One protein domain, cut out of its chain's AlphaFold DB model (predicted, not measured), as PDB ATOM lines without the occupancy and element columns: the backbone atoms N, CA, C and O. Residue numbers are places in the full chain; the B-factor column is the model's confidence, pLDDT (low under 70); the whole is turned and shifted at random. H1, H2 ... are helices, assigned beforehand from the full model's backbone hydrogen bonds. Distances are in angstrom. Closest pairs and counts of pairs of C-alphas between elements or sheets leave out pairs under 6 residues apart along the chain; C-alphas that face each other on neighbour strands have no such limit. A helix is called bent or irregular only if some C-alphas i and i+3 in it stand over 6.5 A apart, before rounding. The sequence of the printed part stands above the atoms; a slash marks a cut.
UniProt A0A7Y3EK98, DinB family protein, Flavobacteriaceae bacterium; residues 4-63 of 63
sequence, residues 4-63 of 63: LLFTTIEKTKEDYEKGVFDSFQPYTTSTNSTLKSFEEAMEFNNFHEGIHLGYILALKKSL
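This is residues 4 to 63 of the 63 residues of the protein "DinB family protein" of Flavobacteriaceae bacterium (UniProt A0A7Y3EK98). Two helices, H1 and the longer H2, run side by side in nearly opposite directions with a gap between them, joined at one end by a long link that swings past the start of H2 and folds back in a loop on the side of H2 away from H1. Much of H2, residues 45 to 62, sticks out free and makes most of the length. The printed part has 60 residues with two named helices, H1 then H2, and no named strand; its class is all helix. It is loose, with a radius of gyration of the C-alphas of 14.5 A, and only just flat, spanning 44 by 30 by 12 A.

H1, residues 4 to 17, and H2, residues 38 to 62, are apart, with no C-alpha of the one within 8 A of the other. Between them runs a long link of 20 residues, in which residues 27 to 28 pair with residues 34 to 35, antiparallel. Residues 4 to 11 of H1 stand free. In H2 every O i to N i+4 pair is within hydrogen-bond range; in H1 it is 9 of 10.

H1 begins at C-alpha 4, (145.687, 171.063, 176.740), and is 19.6 A long from first to last C-alpha. It is neither bent nor irregular, but only just: C-alphas 5 and 8 are 6.4 A apart. H2 runs 36.2 A, from C-alpha 38 at (165.959, 168.714, 174.208) to C-alpha 62 at (137.147, 147.579, 168.137).

The two C-alphas farthest apart are those of Ser 23 and Leu 63, at 44.7 A. The printed part has no cut and ends at residue 63, the chain's last. The mean pLDDT of the printed part is 96.7, and no printed residue is under 70.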
ATOM      1  N   LEU A   4     144.267 171.348 176.549       95.38
ATOM      2  CA  LEU A   4     145.687 171.063 176.740       95.38
ATOM      3  C   LEU A   4     146.334 170.424 175.512       95.38
ATOM      4  O   LEU A   4     147.533 170.565 175.366       95.38
ATOM      5  N   LEU A   5     145.567 169.796 174.611       90.81
ATOM      6  CA  LEU A   5     146.107 169.213 173.375       90.81
ATOM      7  C   LEU A   5     146.779 170.251 172.471       90.81
ATOM      8  O   LEU A   5     147.664 169.906 171.700       90.81
ATOM      9  N   PHE A   6     146.345 171.508 172.558       94.75
ATOM     10  CA  PHE A   6     146.861 172.589 171.724       94.75
ATOM     11  C   PHE A   6     147.717 173.555 172.538       94.75
ATOM     12  O   PHE A   6     148.802 173.932 172.107       94.75
ATOM     13  N   THR A   7     147.275 173.924 173.745       97.12
ATOM     14  CA  THR A   7     147.981 174.947 174.529       97.12
ATOM     15  C   THR A   7     149.363 174.502 174.989       97.12
ATOM     16  O   THR A   7     150.228 175.350 175.171       97.12
ATOM     17  N   THR A   8     149.595 173.202 175.194       95.94
ATOM     18  CA  THR A   8     150.929 172.716 175.574       95.94
ATOM     19  C   THR A   8     151.909 172.773 174.408       95.94
ATOM     20  O   THR A   8     153.076 173.043 174.646       95.94
ATOM     21  N   ILE A   9     151.457 172.590 173.164       95.75
ATOM     22  CA  ILE A   9     152.315 172.708 171.976       95.75
ATOM     23  C   ILE A   9     152.789 174.154 171.820       95.75
ATOM     24  O   ILE A   9     153.989 174.397 171.710       95.75
ATOM     25  N   GLU A  10     151.861 175.114 171.894       97.75
ATOM     26  CA  GLU A  10     152.201 176.542 171.824       97.75
ATOM     27  C   GLU A  10     153.140 176.949 172.962       97.75
ATOM     28  O   GLU A  10     154.154 177.606 172.737       97.75
ATOM     29  N   LYS A  11     152.861 176.481 174.185       98.06
ATOM     30  CA  LYS A  11     153.712 176.767 175.339       98.06
ATOM     31  C   LYS A  11     155.119 176.188 175.179       98.06
ATOM     32  O   LYS A  11     156.088 176.895 175.432       98.06
ATOM     33  N   THR A  12     155.239 174.943 174.719       97.00
ATOM     34  CA  THR A  12     156.539 174.311 174.450       97.00
ATOM     35  C   THR A  12     157.325 175.086 173.400       97.00
ATOM     36  O   THR A  12     158.522 175.295 173.577       97.00
ATOM     37  N   LYS A  13     156.666 175.568 172.339       97.62
ATOM     38  CA  LYS A  13     157.305 176.402 171.316       97.62
ATOM     39  C   LYS A  13     157.829 177.715 171.900       97.62
ATOM     40  O   LYS A  13     158.990 178.049 171.688       97.62
ATOM     41  N   GLU A  14     157.004 178.433 172.659       98.38
ATOM     42  CA  GLU A  14     157.428 179.677 173.311       98.38
ATOM     43  C   GLU A  14     158.601 179.461 174.271       98.38
ATOM     44  O   GLU A  14     159.503 180.291 174.346       98.38
ATOM     45  N   ASP A  15     158.568 178.378 175.048       98.19
ATOM     46  CA  ASP A  15     159.609 178.070 176.028       98.19
ATOM     47  C   ASP A  15     160.915 177.653 175.340       98.19
ATOM     48  O   ASP A  15     161.995 178.037 175.790       98.19
ATOM     49  N   TYR A  16     160.821 176.963 174.202       97.12
ATOM     50  CA  TYR A  16     161.967 176.662 173.350       97.12
ATOM     51  C   TYR A  16     162.604 177.937 172.783       97.12
ATOM     52  O   TYR A  16     163.805 178.140 172.934       97.12
ATOM     53  N   GLU A  17     161.806 178.851 172.222       97.62
ATOM     54  CA  GLU A  17     162.296 180.141 171.708       97.62
ATOM     55  C   GLU A  17     162.914 181.030 172.804       97.62
ATOM     56  O   GLU A  17     163.785 181.855 172.523       97.62
ATOM     57  N   LYS A  18     162.491 180.857 174.063       98.31
ATOM     58  CA  LYS A  18     163.027 181.567 175.237       98.31
ATOM     59  C   LYS A  18     164.269 180.903 175.851       98.31
ATOM     60  O   LYS A  18     164.757 181.413 176.859       98.31
ATOM     61  N   GLY A  19     164.758 179.790 175.299       97.56
ATOM     62  CA  GLY A  19     165.923 179.067 175.828       97.56
ATOM     63  C   GLY A  19     165.665 178.373 177.171       97.56
ATOM     64  O   GLY A  19     166.597 178.078 177.917       97.56
ATOM     65  N   VAL A  20     164.401 178.097 177.521       98.12
ATOM     66  CA  VAL A  20     164.047 177.440 178.798       98.12
ATOM     67  C   VAL A  20     164.696 176.055 178.916       98.12
ATOM     68  O   VAL A  20     164.956 175.582 180.023       98.12
ATOM     69  N   PHE A  21     164.981 175.412 177.783       96.81
ATOM     70  CA  PHE A  21     165.530 174.060 177.718       96.81
ATOM     71  C   PHE A  21     167.051 174.005 177.506       96.81
ATOM     72  O   PHE A  21     167.595 172.909 177.398       96.81
ATOM     73  N   ASP A  22     167.760 175.140 177.521       96.00
ATOM     74  CA  ASP A  22     169.212 175.196 177.273       96.00
ATOM     75  C   ASP A  22     170.025 174.378 178.292       96.00
ATOM     76  O   ASP A  22     171.108 173.877 177.993       96.00
ATOM     77  N   SER A  23     169.496 174.206 179.507       95.94
ATOM     78  CA  SER A  23     170.110 173.399 180.566       95.94
ATOM     79  C   SER A  23     169.593 171.956 180.617       95.94
ATOM     80  O   SER A  23     169.623 171.338 181.689       95.94
ATOM     81  N   PHE A  24     169.082 171.419 179.503       97.69
ATOM     82  CA  PHE A  24     168.585 170.045 179.428       97.69
ATOM     83  C   PHE A  24     169.639 169.051 179.933       97.69
ATOM     84  O   PHE A  24     170.794 169.070 179.511       97.69
ATOM     85  N   GLN A  25     169.233 168.184 180.861       97.69
ATOM     86  CA  GLN A  25     170.092 167.129 181.383       97.69
ATOM     87  C   GLN A  25     169.772 165.819 180.670       97.69
ATOM     88  O   GLN A  25     168.588 165.504 180.523       97.69
ATOM     89  N   PRO A  26     170.790 165.038 180.265       98.00
ATOM     90  CA  PRO A  26     170.559 163.761 179.619       98.00
ATOM     91  C   PRO A  26     169.606 162.869 180.414       98.00
ATOM     92  O   PRO A  26     169.723 162.737 181.635       98.00
ATOM     93  N   TYR A  27     168.680 162.236 179.705       97.56
ATOM     94  CA  TYR A  27     167.635 161.408 180.291       97.56
ATOM     95  C   TYR A  27     167.607 160.034 179.628       97.56
ATOM     96  O   TYR A  27     167.443 159.918 178.413       97.56
ATOM     97  N   THR A  28     167.747 158.982 180.431       98.00
ATOM     98  CA  THR A  28     167.615 157.597 179.971       98.00
ATOM     99  C   THR A  28     166.184 157.113 180.182       98.00
ATOM    100  O   THR A  28     165.672 157.113 181.300       98.00
ATOM    101  N   THR A  29     165.534 156.690 179.101       95.88
ATOM    102  CA  THR A  29     164.176 156.145 179.120       95.88
ATOM    103  C   THR A  29     164.139 154.763 179.778       95.88
ATOM    104  O   THR A  29     165.153 154.075 179.903       95.88
ATOM    105  N   SER A  30     162.942 154.287 180.125       94.81
ATOM    106  CA  SER A  30     162.740 152.919 180.627       94.81
ATOM    107  C   SER A  30     163.115 151.829 179.614       94.81
ATOM    108  O   SER A  30     163.381 150.696 180.006       94.81
ATOM    109  N   THR A  31     163.174 152.165 178.320       94.50
ATOM    110  CA  THR A  31     163.639 151.284 177.236       94.50
ATOM    111  C   THR A  31     165.145 151.389 176.985       94.50
ATOM    112  O   THR A  31     165.634 150.871 175.984       94.50
ATOM    113  N   ASN A  32     165.885 152.039 177.891       96.00
ATOM    114  CA  ASN A  32     167.342 152.170 177.880       96.00
ATOM    115  C   ASN A  32     167.915 153.027 176.729       96.00
ATOM    116  O   ASN A  32     169.104 152.947 176.417       96.00
ATOM    117  N   SER A  33     167.088 153.872 176.105       95.56
ATOM    118  CA  SER A  33     167.537 154.905 175.160       95.56
ATOM    119  C   SER A  33     167.905 156.165 175.938       95.56
ATOM    120  O   SER A  33     167.151 156.573 176.813       95.56
ATOM    121  N   THR A  34     169.044 156.793 175.647       98.25
ATOM    122  CA  THR A  34     169.455 158.036 176.326       98.25
ATOM    123  C   THR A  34     169.309 159.222 175.387       98.25
ATOM    124  O   THR A  34     169.965 159.245 174.351       98.25
ATOM    125  N   LEU A  35     168.478 160.182 175.788       98.25
ATOM    126  CA  LEU A  35     168.230 161.456 175.119       98.25
ATOM    127  C   LEU A  35     169.225 162.471 175.681       98.25
ATOM    128  O   LEU A  35     169.276 162.664 176.897       98.25
ATOM    129  N   LYS A  36     170.052 163.070 174.833       98.06
ATOM    130  CA  LYS A  36     171.169 163.943 175.233       98.06
ATOM    131  C   LYS A  36     170.877 165.424 175.046       98.06
ATOM    132  O   LYS A  36     171.583 166.239 175.634       98.06
ATOM    133  N   SER A  37     169.859 165.763 174.264       98.06
ATOM    134  CA  SER A  37     169.408 167.135 174.054       98.06
ATOM    135  C   SER A  37     167.888 167.231 174.131       98.06
ATOM    136  O   SER A  37     167.173 166.222 174.085       98.06
ATOM    137  N   PHE A  38     167.391 168.460 174.246       97.75
ATOM    138  CA  PHE A  38     165.959 168.714 174.208       97.75
ATOM    139  C   PHE A  38     165.348 168.332 172.850       97.75
ATOM    140  O   PHE A  38     164.240 167.808 172.807       97.75
ATOM    141  N   GLU A  39     166.076 168.518 171.748       97.56
ATOM    142  CA  GLU A  39     165.637 168.137 170.402       97.56
ATOM    143  C   GLU A  39     165.455 166.621 170.293       97.56
ATOM    144  O   GLU A  39     164.412 166.171 169.824       97.56
ATOM    145  N   GLU A  40     166.401 165.831 170.816       97.94
ATOM    146  CA  GLU A  40     166.246 164.371 170.893       97.94
ATOM    147  C   GLU A  40     165.023 163.985 171.743       97.94
ATOM    148  O   GLU A  40     164.283 163.059 171.400       97.94
ATOM    149  N   ALA A  41     164.765 164.709 172.839       97.25
ATOM    150  CA  ALA A  41     163.583 164.488 173.667       97.25
ATOM    151  C   ALA A  41     162.272 164.838 172.948       97.25
ATOM    152  O   ALA A  41     161.280 164.116 173.084       97.25
ATOM    153  N   MET A  42     162.267 165.902 172.149       96.69
ATOM    154  CA  MET A  42     161.126 166.317 171.338       96.69
ATOM    155  C   MET A  42     160.836 165.309 170.217       96.69
ATOM    156  O   MET A  42     159.678 164.931 170.019       96.69
ATOM    157  N   GLU A  43     161.867 164.820 169.525       97.00
ATOM    158  CA  GLU A  43     161.739 163.759 168.519       97.00
ATOM    159  C   GLU A  43     161.196 162.465 169.135       97.00
ATOM    160  O   GLU A  43     160.247 161.871 168.608       97.00
ATOM    161  N   PHE A  44     161.734 162.063 170.290       96.81
ATOM    162  CA  PHE A  44     161.247 160.905 171.034       96.81
ATOM    163  C   PHE A  44     159.777 161.064 171.444       96.81
ATOM    164  O   PHE A  44     158.990 160.129 171.289       96.81
ATOM    165  N   ASN A  45     159.384 162.247 171.926       95.69
ATOM    166  CA  ASN A  45     157.997 162.524 172.287       95.69
ATOM    167  C   ASN A  45     157.064 162.385 171.077       95.69
ATOM    168  O   ASN A  45     156.025 161.742 171.178       95.69
ATOM    169  N   ASN A  46     157.443 162.916 169.910       95.56
ATOM    170  CA  ASN A  46     156.629 162.788 168.699       95.56
ATOM    171  C   ASN A  46     156.481 161.320 168.251       95.56
ATOM    172  O   ASN A  46     155.395 160.885 167.864       95.56
ATOM    173  N   PHE A  47     157.549 160.525 168.361       95.94
ATOM    174  CA  PHE A  47     157.481 159.077 168.154       95.94
ATOM    175  C   PHE A  47     156.520 158.394 169.147       95.94
ATOM    176  O   PHE A  47     155.689 157.576 168.742       95.94
ATOM    177  N   HIS A  48     156.586 158.753 170.432       95.38
ATOM    178  CA  HIS A  48     155.719 158.218 171.482       95.38
ATOM    179  C   HIS A  48     154.233 158.557 171.251       95.38
ATOM    180  O   HIS A  48     153.375 157.679 171.372       95.38
ATOM    181  N   GLU A  49     153.922 159.777 170.806       95.56
ATOM    182  CA  GLU A  49     152.559 160.163 170.410       95.56
ATOM    183  C   GLU A  49     152.041 159.331 169.223       95.56
ATOM    184  O   GLU A  49     150.859 158.984 169.169       95.56
ATOM    185  N   GLY A  50     152.922 158.919 168.304       97.12
ATOM    186  CA  GLY A  50     152.588 157.965 167.244       97.12
ATOM    187  C   GLY A  50     152.107 156.608 167.782       97.12
ATOM    188  O   GLY A  50     151.152 156.031 167.252       97.12
ATOM    189  N   ILE A  51     152.704 156.120 168.877       97.00
ATOM    190  CA  ILE A  51     152.270 154.889 169.559       97.00
ATOM    191  C   ILE A  51     150.886 155.088 170.189       97.00
ATOM    192  O   ILE A  51     150.005 154.239 170.020       97.00
ATOM    193  N   HIS A  52     150.663 156.213 170.875       96.62
ATOM    194  CA  HIS A  52     149.351 156.552 171.434       96.62
ATOM    195  C   HIS A  52     148.267 156.618 170.358       96.62
ATOM    196  O   HIS A  52     147.198 156.022 170.524       96.62
ATOM    197  N   LEU A  53     148.553 157.265 169.226       97.31
ATOM    198  CA  LEU A  53     147.640 157.312 168.090       97.31
ATOM    199  C   LEU A  53     147.305 155.906 167.575       97.31
ATOM    200  O   LEU A  53     146.133 155.613 167.330       97.31
ATOM    201  N   GLY A  54     148.296 155.017 167.470       98.06
ATOM    202  CA  GLY A  54     148.085 153.618 167.093       98.06
ATOM    203  C   GLY A  54     147.058 152.906 167.984       98.06
ATOM    204  O   GLY A  54     146.125 152.278 167.478       98.06
ATOM    205  N   TYR A  55     147.165 153.067 169.307       98.06
ATOM    206  CA  TYR A  55     146.199 152.507 170.260       98.06
ATOM    207  C   TYR A  55     144.812 153.151 170.156       98.06
ATOM    208  O   TYR A  55     143.808 152.439 170.196       98.06
ATOM    209  N   ILE A  56     144.730 154.472 169.974       97.19
ATOM    210  CA  ILE A  56     143.454 155.177 169.769       97.19
ATOM    211  C   ILE A  56     142.730 154.626 168.534       97.19
ATOM    212  O   ILE A  56     141.525 154.370 168.581       97.19
ATOM    213  N   LEU A  57     143.455 154.403 167.435       98.06
ATOM    214  CA  LEU A  57     142.895 153.830 166.212       98.06
ATOM    215  C   LEU A  57     142.457 152.372 166.406       98.06
ATOM    216  O   LEU A  57     141.393 151.993 165.911       98.06
ATOM    217  N   ALA A  58     143.226 151.571 167.147       98.38
ATOM    218  CA  ALA A  58     142.851 150.199 167.480       98.38
ATOM    219  C   ALA A  58     141.556 150.146 168.312       98.38
ATOM    220  O   ALA A  58     140.641 149.400 167.964       98.38
ATOM    221  N   LEU A  59     141.441 150.991 169.343       98.00
ATOM    222  CA  LEU A  59     140.230 151.116 170.160       98.00
ATOM    223  C   LEU A  59     139.031 151.557 169.319       98.00
ATOM    224  O   LEU A  59     137.974 150.935 169.385       98.00
ATOM    225  N   LYS A  60     139.210 152.575 168.469       97.62
ATOM    226  CA  LYS A  60     138.167 153.052 167.550       97.62
ATOM    227  C   LYS A  60     137.690 151.962 166.586       97.62
ATOM    228  O   LYS A  60     136.525 151.970 166.226       97.62
ATOM    229  N   LYS A  61     138.576 151.061 166.146       96.94
ATOM    230  CA  LYS A  61     138.224 149.929 165.272       96.94
ATOM    231  C   LYS A  61     137.482 148.812 166.019       96.94
ATOM    232  O   LYS A  61     136.734 148.073 165.389       96.94
ATOM    233  N   SER A  62     137.752 148.636 167.312       95.62
ATOM    234  CA  SER A  62     137.147 147.579 168.137       95.62
ATOM    235  C   SER A  62     135.749 147.907 168.671       95.62
ATOM    236  O   SER A  62     135.073 147.005 169.161       95.62
ATOM    237  N   LEU A  63     135.354 149.181 168.601       84.19
ATOM    238  CA  LEU A  63     134.015 149.688 168.906       84.19
ATOM    239  C   LEU A  63     133.151 149.700 167.643       84.19
ATOM    240  O   LEU A  63     131.931 149.478 167.787       84.19
TER     241      LEU A  63